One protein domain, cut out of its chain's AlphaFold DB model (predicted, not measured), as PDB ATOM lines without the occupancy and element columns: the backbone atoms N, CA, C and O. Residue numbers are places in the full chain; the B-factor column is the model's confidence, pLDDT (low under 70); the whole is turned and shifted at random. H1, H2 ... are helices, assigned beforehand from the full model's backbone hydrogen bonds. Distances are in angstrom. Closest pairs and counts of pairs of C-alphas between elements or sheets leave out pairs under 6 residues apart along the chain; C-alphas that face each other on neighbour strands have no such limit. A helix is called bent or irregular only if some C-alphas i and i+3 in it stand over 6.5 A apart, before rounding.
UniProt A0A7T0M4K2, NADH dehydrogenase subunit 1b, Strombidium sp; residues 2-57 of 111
ATOM      1  N   ASP A   2     484.234 461.222 413.380       47.59
ATOM      2  CA  ASP A   2     484.958 460.273 414.249       47.59
ATOM      3  C   ASP A   2     484.894 458.798 413.799       47.59
ATOM      4  O   ASP A   2     485.841 458.042 413.993       47.59
ATOM      5  N   PHE A   3     483.814 458.391 413.119       54.31
ATOM      6  CA  PHE A   3     483.659 457.031 412.571       54.31
ATOM      7  C   PHE A   3     484.626 456.720 411.414       54.31
ATOM      8  O   PHE A   3     485.022 455.574 411.234       54.31
ATOM      9  N   ILE A   4     485.005 457.740 410.636       60.94
ATOM     10  CA  ILE A   4     485.892 457.601 409.470       60.94
ATOM     11  C   ILE A   4     487.352 457.557 409.937       60.94
ATOM     12  O   ILE A   4     488.118 456.707 409.494       60.94
ATOM     13  N   LEU A   5     487.704 458.407 410.906       54.72
ATOM     14  CA  LEU A   5     489.046 458.486 411.494       54.72
ATOM     15  C   LEU A   5     489.438 457.196 412.237       54.72
ATOM     16  O   LEU A   5     490.572 456.733 412.124       54.72
ATOM     17  N   ASN A   6     488.485 456.553 412.921       56.94
ATOM     18  CA  ASN A   6     488.710 455.237 413.527       56.94
ATOM     19  C   ASN A   6     488.944 454.127 412.488       56.94
ATOM     20  O   ASN A   6     489.643 453.157 412.781       56.94
ATOM     21  N   TYR A   7     488.394 454.266 411.278       62.38
ATOM     22  CA  TYR A   7     488.542 453.281 410.208       62.38
ATOM     23  C   TYR A   7     489.949 453.308 409.604       62.38
ATOM     24  O   TYR A   7     490.524 452.253 409.354       62.38
ATOM     25  N   GLU A   8     490.542 454.495 409.440       58.75
ATOM     26  CA  GLU A   8     491.918 454.632 408.945       58.75
ATOM     27  C   GLU A   8     492.943 454.047 409.928       58.75
ATOM     28  O   GLU A   8     493.865 453.341 409.514       58.75
ATOM     29  N   ILE A   9     492.747 454.252 411.233       62.59
ATOM     30  CA  ILE A   9     493.640 453.725 412.280       62.59
ATOM     31  C   ILE A   9     493.548 452.189 412.373       62.59
ATOM     32  O   ILE A   9     494.572 451.512 412.492       62.59
ATOM     33  N   LEU A  10     492.344 451.614 412.266       60.25
ATOM     34  CA  LEU A  10     492.136 450.158 412.219       60.25
ATOM     35  C   LEU A  10     492.674 449.527 410.927       60.25
ATOM     36  O   LEU A  10     493.229 448.426 410.966       60.25
ATOM     37  N   PHE A  11     492.556 450.229 409.798       62.22
ATOM     38  CA  PHE A  11     493.076 449.781 408.508       62.22
ATOM     39  C   PHE A  11     494.608 449.675 408.533       62.22
ATOM     40  O   PHE A  11     495.147 448.618 408.199       62.22
ATOM     41  N   TRP A  12     495.309 450.696 409.036       53.94
ATOM     42  CA  TRP A  12     496.774 450.673 409.172       53.94
ATOM     43  C   TRP A  12     497.279 449.643 410.203       53.94
ATOM     44  O   TRP A  12     498.270 448.964 409.939       53.94
ATOM     45  N   ASN A  13     496.573 449.434 411.325       55.31
ATOM     46  CA  ASN A  13     496.936 448.403 412.315       55.31
ATOM     47  C   ASN A  13     496.722 446.963 411.814       55.31
ATOM     48  O   ASN A  13     497.377 446.035 412.294       55.31
ATOM     49  N   SER A  14     495.828 446.758 410.845       53.38
ATOM     50  CA  SER A  14     495.563 445.429 410.290       53.38
ATOM     51  C   SER A  14     496.714 444.891 409.427       53.38
ATOM     52  O   SER A  14     496.966 443.691 409.449       53.38
ATOM     53  N   TYR A  15     497.486 445.756 408.759       55.09
ATOM     54  CA  TYR A  15     498.612 445.343 407.905       55.09
ATOM     55  C   TYR A  15     499.827 444.799 408.676       55.09
ATOM     56  O   TYR A  15     500.666 444.116 408.092       55.09
ATOM     57  N   ILE A  16     499.923 445.080 409.979       57.81
ATOM     58  CA  ILE A  16     501.083 444.742 410.821       57.81
ATOM     59  C   ILE A  16     500.928 443.360 411.483       57.81
ATOM     60  O   ILE A  16     501.924 442.727 411.831       57.81
ATOM     61  N   ASN A  17     499.697 442.851 411.631       56.03
ATOM     62  CA  ASN A  17     499.411 441.600 412.335       56.03
ATOM     63  C   ASN A  17     498.555 440.648 411.471       56.03
ATOM     64  O   ASN A  17     497.378 440.933 411.238       56.03
ATOM     65  N   PRO A  18     499.066 439.469 411.061       60.16
ATOM     66  CA  PRO A  18     498.333 438.531 410.195       60.16
ATOM     67  C   PRO A  18     497.024 438.013 410.821       60.16
ATOM     68  O   PRO A  18     496.119 437.573 410.112       60.16
ATOM     69  N   PHE A  19     496.891 438.103 412.147       57.84
ATOM     70  CA  PHE A  19     495.675 437.754 412.879       57.84
ATOM     71  C   PHE A  19     494.512 438.739 412.630       57.84
ATOM     72  O   PHE A  19     493.366 438.312 412.504       57.84
ATOM     73  N   LEU A  20     494.798 440.041 412.488       58.38
ATOM     74  CA  LEU A  20     493.792 441.086 412.238       58.38
ATOM     75  C   LEU A  20     493.250 441.040 410.801       58.38
ATOM     76  O   LEU A  20     492.054 441.230 410.589       58.38
ATOM     77  N   ILE A  21     494.098 440.702 409.825       61.03
ATOM     78  CA  ILE A  21     493.689 440.496 408.424       61.03
ATOM     79  C   ILE A  21     492.661 439.365 408.313       61.03
ATOM     80  O   ILE A  21     491.654 439.501 407.617       61.03
ATOM     81  N   LYS A  22     492.877 438.260 409.038       64.81
ATOM     82  CA  LYS A  22     491.968 437.106 409.032       64.81
ATOM     83  C   LYS A  22     490.599 437.444 409.637       64.81
ATOM     84  O   LYS A  22     489.580 436.967 409.143       64.81
ATOM     85  N   TRP A  23     490.577 438.296 410.664       60.53
ATOM     86  CA  TRP A  23     489.349 438.784 411.300       60.53
ATOM     87  C   TRP A  23     488.550 439.717 410.381       60.53
ATOM     88  O   TRP A  23     487.359 439.492 410.177       60.53
ATOM     89  N   ASN A  24     489.210 440.690 409.743       72.31
ATOM     90  CA  ASN A  24     488.559 441.594 408.786       72.31
ATOM     91  C   ASN A  24     487.978 440.840 407.581       72.31
ATOM     92  O   ASN A  24     486.879 441.155 407.130       72.31
ATOM     93  N   PHE A  25     488.674 439.810 407.090       73.88
ATOM     94  CA  PHE A  25     488.182 439.000 405.976       73.88
ATOM     95  C   PHE A  25     486.916 438.209 406.339       73.88
ATOM     96  O   PHE A  25     485.987 438.138 405.538       73.88
ATOM     97  N   CYS A  26     486.848 437.659 407.555       76.56
ATOM     98  CA  CYS A  26     485.672 436.929 408.029       76.56
ATOM     99  C   CYS A  26     484.455 437.857 408.168       76.56
ATOM    100  O   CYS A  26     483.383 437.552 407.654       76.56
ATOM    101  N   VAL A  27     484.658 439.046 408.748       79.81
ATOM    102  CA  VAL A  27     483.615 440.077 408.870       79.81
ATOM    103  C   VAL A  27     483.107 440.519 407.489       79.81
ATOM    104  O   VAL A  27     481.901 440.656 407.292       79.81
ATOM    105  N   CYS A  28     483.990 440.682 406.497       78.25
ATOM    106  CA  CYS A  28     483.583 440.995 405.123       78.25
ATOM    107  C   CYS A  28     482.702 439.905 404.486       78.25
ATOM    108  O   CYS A  28     481.772 440.241 403.750       78.25
ATOM    109  N   ILE A  29     482.967 438.625 404.762       83.25
ATOM    110  CA  ILE A  29     482.152 437.507 404.257       83.25
ATOM    111  C   ILE A  29     480.751 437.538 404.878       83.25
ATOM    112  O   ILE A  29     479.766 437.396 404.150       83.25
ATOM    113  N   ASP A  30     480.650 437.790 406.184       83.00
ATOM    114  CA  ASP A  30     479.361 437.887 406.881       83.00
ATOM    115  C   ASP A  30     478.514 439.050 406.336       83.00
ATOM    116  O   ASP A  30     477.314 438.897 406.076       83.00
ATOM    117  N   TYR A  31     479.144 440.199 406.061       83.75
ATOM    118  CA  TYR A  31     478.473 441.326 405.408       83.75
ATOM    119  C   TYR A  31     477.993 440.975 403.995       83.75
ATOM    120  O   TYR A  31     476.839 441.254 403.660       83.75
ATOM    121  N   LEU A  32     478.820 440.315 403.179       84.38
ATOM    122  CA  LEU A  32     478.427 439.848 401.844       84.38
ATOM    123  C   LEU A  32     477.227 438.891 401.898       84.38
ATOM    124  O   LEU A  32     476.293 439.030 401.103       84.38
ATOM    125  N   TRP A  33     477.217 437.967 402.859       84.62
ATOM    126  CA  TRP A  33     476.111 437.030 403.053       84.62
ATOM    127  C   TRP A  33     474.812 437.748 403.442       84.62
ATOM    128  O   TRP A  33     473.745 437.450 402.899       84.62
ATOM    129  N   SER A  34     474.896 438.751 404.320       84.44
ATOM    130  CA  SER A  34     473.732 439.555 404.718       84.44
ATOM    131  C   SER A  34     473.122 440.349 403.552       84.44
ATOM    132  O   SER A  34     471.898 440.396 403.408       84.44
ATOM    133  N   ILE A  35     473.959 440.907 402.668       86.88
ATOM    134  CA  ILE A  35     473.511 441.649 401.480       86.88
ATOM    135  C   ILE A  35     472.813 440.703 400.493       86.88
ATOM    136  O   ILE A  35     471.743 441.031 399.975       86.88
ATOM    137  N   LEU A  36     473.361 439.503 400.277       87.31
ATOM    138  CA  LEU A  36     472.726 438.475 399.445       87.31
ATOM    139  C   LEU A  36     471.361 438.040 400.003       87.31
ATOM    140  O   LEU A  36     470.409 437.879 399.236       87.31
ATOM    141  N   GLY A  37     471.237 437.916 401.330       86.75
ATOM    142  CA  GLY A  37     469.970 437.611 402.001       86.75
ATOM    143  C   GLY A  37     468.904 438.706 401.845       86.75
ATOM    144  O   GLY A  37     467.717 438.412 401.706       86.75
ATOM    145  N   LEU A  38     469.301 439.979 401.811       86.31
ATOM    146  CA  LEU A  38     468.374 441.085 401.540       86.31
ATOM    147  C   LEU A  38     467.840 441.048 400.101       86.31
ATOM    148  O   LEU A  38     466.643 441.251 399.876       86.31
ATOM    149  N   ILE A  39     468.705 440.742 399.132       88.94
ATOM    150  CA  ILE A  39     468.335 440.665 397.711       88.94
ATOM    151  C   ILE A  39     467.361 439.506 397.460       88.94
ATOM    152  O   ILE A  39     466.377 439.672 396.732       88.94
ATOM    153  N   SER A  40     467.591 438.345 398.080       83.62
ATOM    154  CA  SER A  40     466.700 437.188 397.931       83.62
ATOM    155  C   SER A  40     465.304 437.469 398.498       83.62
ATOM    156  O   SER A  40     464.307 437.211 397.819       83.62
ATOM    157  N   ASN A  41     465.218 438.094 399.676       84.56
ATOM    158  CA  ASN A  41     463.947 438.479 400.293       84.56
ATOM    159  C   ASN A  41     463.164 439.491 399.441       84.56
ATOM    160  O   ASN A  41     461.950 439.352 399.271       84.56
ATOM    161  N   PHE A  42     463.850 440.473 398.852       88.06
ATOM    162  CA  PHE A  42     463.216 441.441 397.954       88.06
ATOM    163  C   PHE A  42     462.669 440.781 396.677       88.06
ATOM    164  O   PHE A  42     461.578 441.114 396.209       88.06
ATOM    165  N   CYS A  43     463.389 439.796 396.132       85.31
ATOM    166  CA  CYS A  43     462.944 439.033 394.966       85.31
ATOM    167  C   CYS A  43     461.673 438.216 395.262       85.31
ATOM    168  O   CYS A  43     460.707 438.268 394.495       85.31
ATOM    169  N   ILE A  44     461.631 437.526 396.409       87.81
ATOM    170  CA  ILE A  44     460.465 436.741 396.850       87.81
ATOM    171  C   ILE A  44     459.235 437.639 397.022       87.81
ATOM    172  O   ILE A  44     458.147 437.289 396.558       87.81
ATOM    173  N   LEU A  45     459.407 438.818 397.628       89.00
ATOM    174  CA  LEU A  45     458.320 439.782 397.808       89.00
ATOM    175  C   LEU A  45     457.720 440.219 396.462       89.00
ATOM    176  O   LEU A  45     456.499 440.221 396.301       89.00
ATOM    177  N   ASN A  46     458.564 440.531 395.475       87.12
ATOM    178  CA  ASN A  46     458.103 440.915 394.138       87.12
ATOM    179  C   ASN A  46     457.349 439.786 393.424       87.12
ATOM    180  O   ASN A  46     456.333 440.039 392.771       87.12
ATOM    181  N   LEU A  47     457.806 438.538 393.562       87.31
ATOM    182  CA  LEU A  47     457.098 437.380 393.012       87.31
ATOM    183  C   LEU A  47     455.726 437.195 393.668       87.31
ATOM    184  O   LEU A  47     454.740 436.959 392.966       87.31
ATOM    185  N   TYR A  48     455.643 437.370 394.988       89.62
ATOM    186  CA  TYR A  48     454.383 437.282 395.718       89.62
ATOM    187  C   TYR A  48     453.394 438.365 395.271       89.62
ATOM    188  O   TYR A  48     452.259 438.056 394.904       89.62
ATOM    189  N   LEU A  49     453.834 439.625 395.197       86.56
ATOM    190  CA  LEU A  49     452.999 440.732 394.721       86.56
ATOM    191  C   LEU A  49     452.505 440.489 393.291       86.56
ATOM    192  O   LEU A  49     451.309 440.623 393.015       86.56
ATOM    193  N   LYS A  50     453.383 440.026 392.395       89.25
ATOM    194  CA  LYS A  50     452.992 439.672 391.027       89.25
ATOM    195  C   LYS A  50     451.930 438.568 391.016       89.25
ATOM    196  O   LYS A  50     450.919 438.718 390.331       89.25
ATOM    197  N   GLN A  51     452.091 437.518 391.822       90.38
ATOM    198  CA  GLN A  51     451.107 436.437 391.921       90.38
ATOM    199  C   GLN A  51     449.750 436.933 392.436       90.38
ATOM    200  O   GLN A  51     448.714 436.570 391.877       90.38
ATOM    201  N   THR A  52     449.737 437.785 393.466       90.88
ATOM    202  CA  THR A  52     448.479 438.339 393.997       90.88
ATOM    203  C   THR A  52     447.741 439.174 392.953       90.88
ATOM    204  O   THR A  52     446.532 439.012 392.793       90.88
ATOM    205  N   SER A  53     448.462 439.988 392.174       91.81
ATOM    206  CA  SER A  53     447.864 440.812 391.118       91.81
ATOM    207  C   SER A  53     447.247 439.971 389.991       91.81
ATOM    208  O   SER A  53     446.124 440.239 389.559       91.81
ATOM    209  N   ILE A  54     447.922 438.895 389.572       93.50
ATOM    210  CA  ILE A  54     447.411 437.954 388.564       93.50
ATOM    211  C   ILE A  54     446.168 437.229 389.092       93.50
ATOM    212  O   ILE A  54     445.158 437.146 388.393       93.50
ATOM    213  N   ASN A  55     446.204 436.748 390.338       94.25
ATOM    214  CA  ASN A  55     445.063 436.077 390.959       94.25
ATOM    215  C   ASN A  55     443.845 437.008 391.068       94.25
ATOM    216  O   ASN A  55     442.723 436.580 390.788       94.25
ATOM    217  N   ALA A  56     444.060 438.277 391.425       94.50
ATOM    218  CA  ALA A  56     443.004 439.282 391.484       94.50
ATOM    219  C   ALA A  56     442.371 439.519 390.103       94.50
ATOM    220  O   ALA A  56     441.145 439.571 389.989       94.50
ATOM    221  N   LEU A  57     443.183 439.583 389.045       94.75
ATOM    222  CA  LEU A  57     442.697 439.743 387.675       94.75
ATOM    223  C   LEU A  57     441.885 438.522 387.217       94.75
ATOM    224  O   LEU A  57     440.791 438.679 386.675       94.75
TER     225      LEU A  57
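This is residues 2 to 57 of the 111 residues of the protein "NADH dehydrogenase subunit 1b" of Strombidium sp (UniProt A0A7T0M4K2). One long, straight helix, H2, makes the length of this domain, and a much shorter helix, H1, meets it at one end to form a lopsided V. The two arms join at a tight corner, and both arms stand free over most of their residues, with open space between them. The printed part has 56 residues and two named helices, H1 then H2, with no named strand; its class is all helix. It is extended, with a radius of gyration of the C-alphas of 20.1 A, and the C-alphas span 63 by 25 by 8 A.

Look first at H2, residues 18 to 57, the longest helix. Before it comes H1, residues 2 to 14, and the two touch only at the corner by their link, and only just, with 3 pairs of C-alphas within 8 A. There H1 touches with residues 13 to 14 alone and H2 with residues 20 to 21 alone; the closest C-alphas, those of Ser 14 and Leu 20, are 5.1 A apart. Their lines stand at a steep tilt of 54 degrees, opposite ways, and their centres are 27.7 A apart. In the backbone of H2 every O i to N i+4 pair is within hydrogen-bond range; in H1 it is 8 of 9.

Find C-alpha 18 at (498.333, 438.531, 410.195); from there H2 runs 60.0 A to C-alpha 57 at (442.697, 439.743, 387.675). Then find C-alpha 2 at (484.958, 460.273, 414.249), from which H1 runs 18.7 A to C-alpha 14. Neither helix is bent.

The C-alphas farthest apart, those of Ile 16 and Leu 57, are 63.0 A apart. The link from H1 to H2 is tight, with 3 residues, and the printed part has no cut. Residues 2 to 9 and 25 to 57 stand free. In the B-factor column you will find a mean pLDDT of 75.1 for the printed part, with residues 2 to 23 under 70.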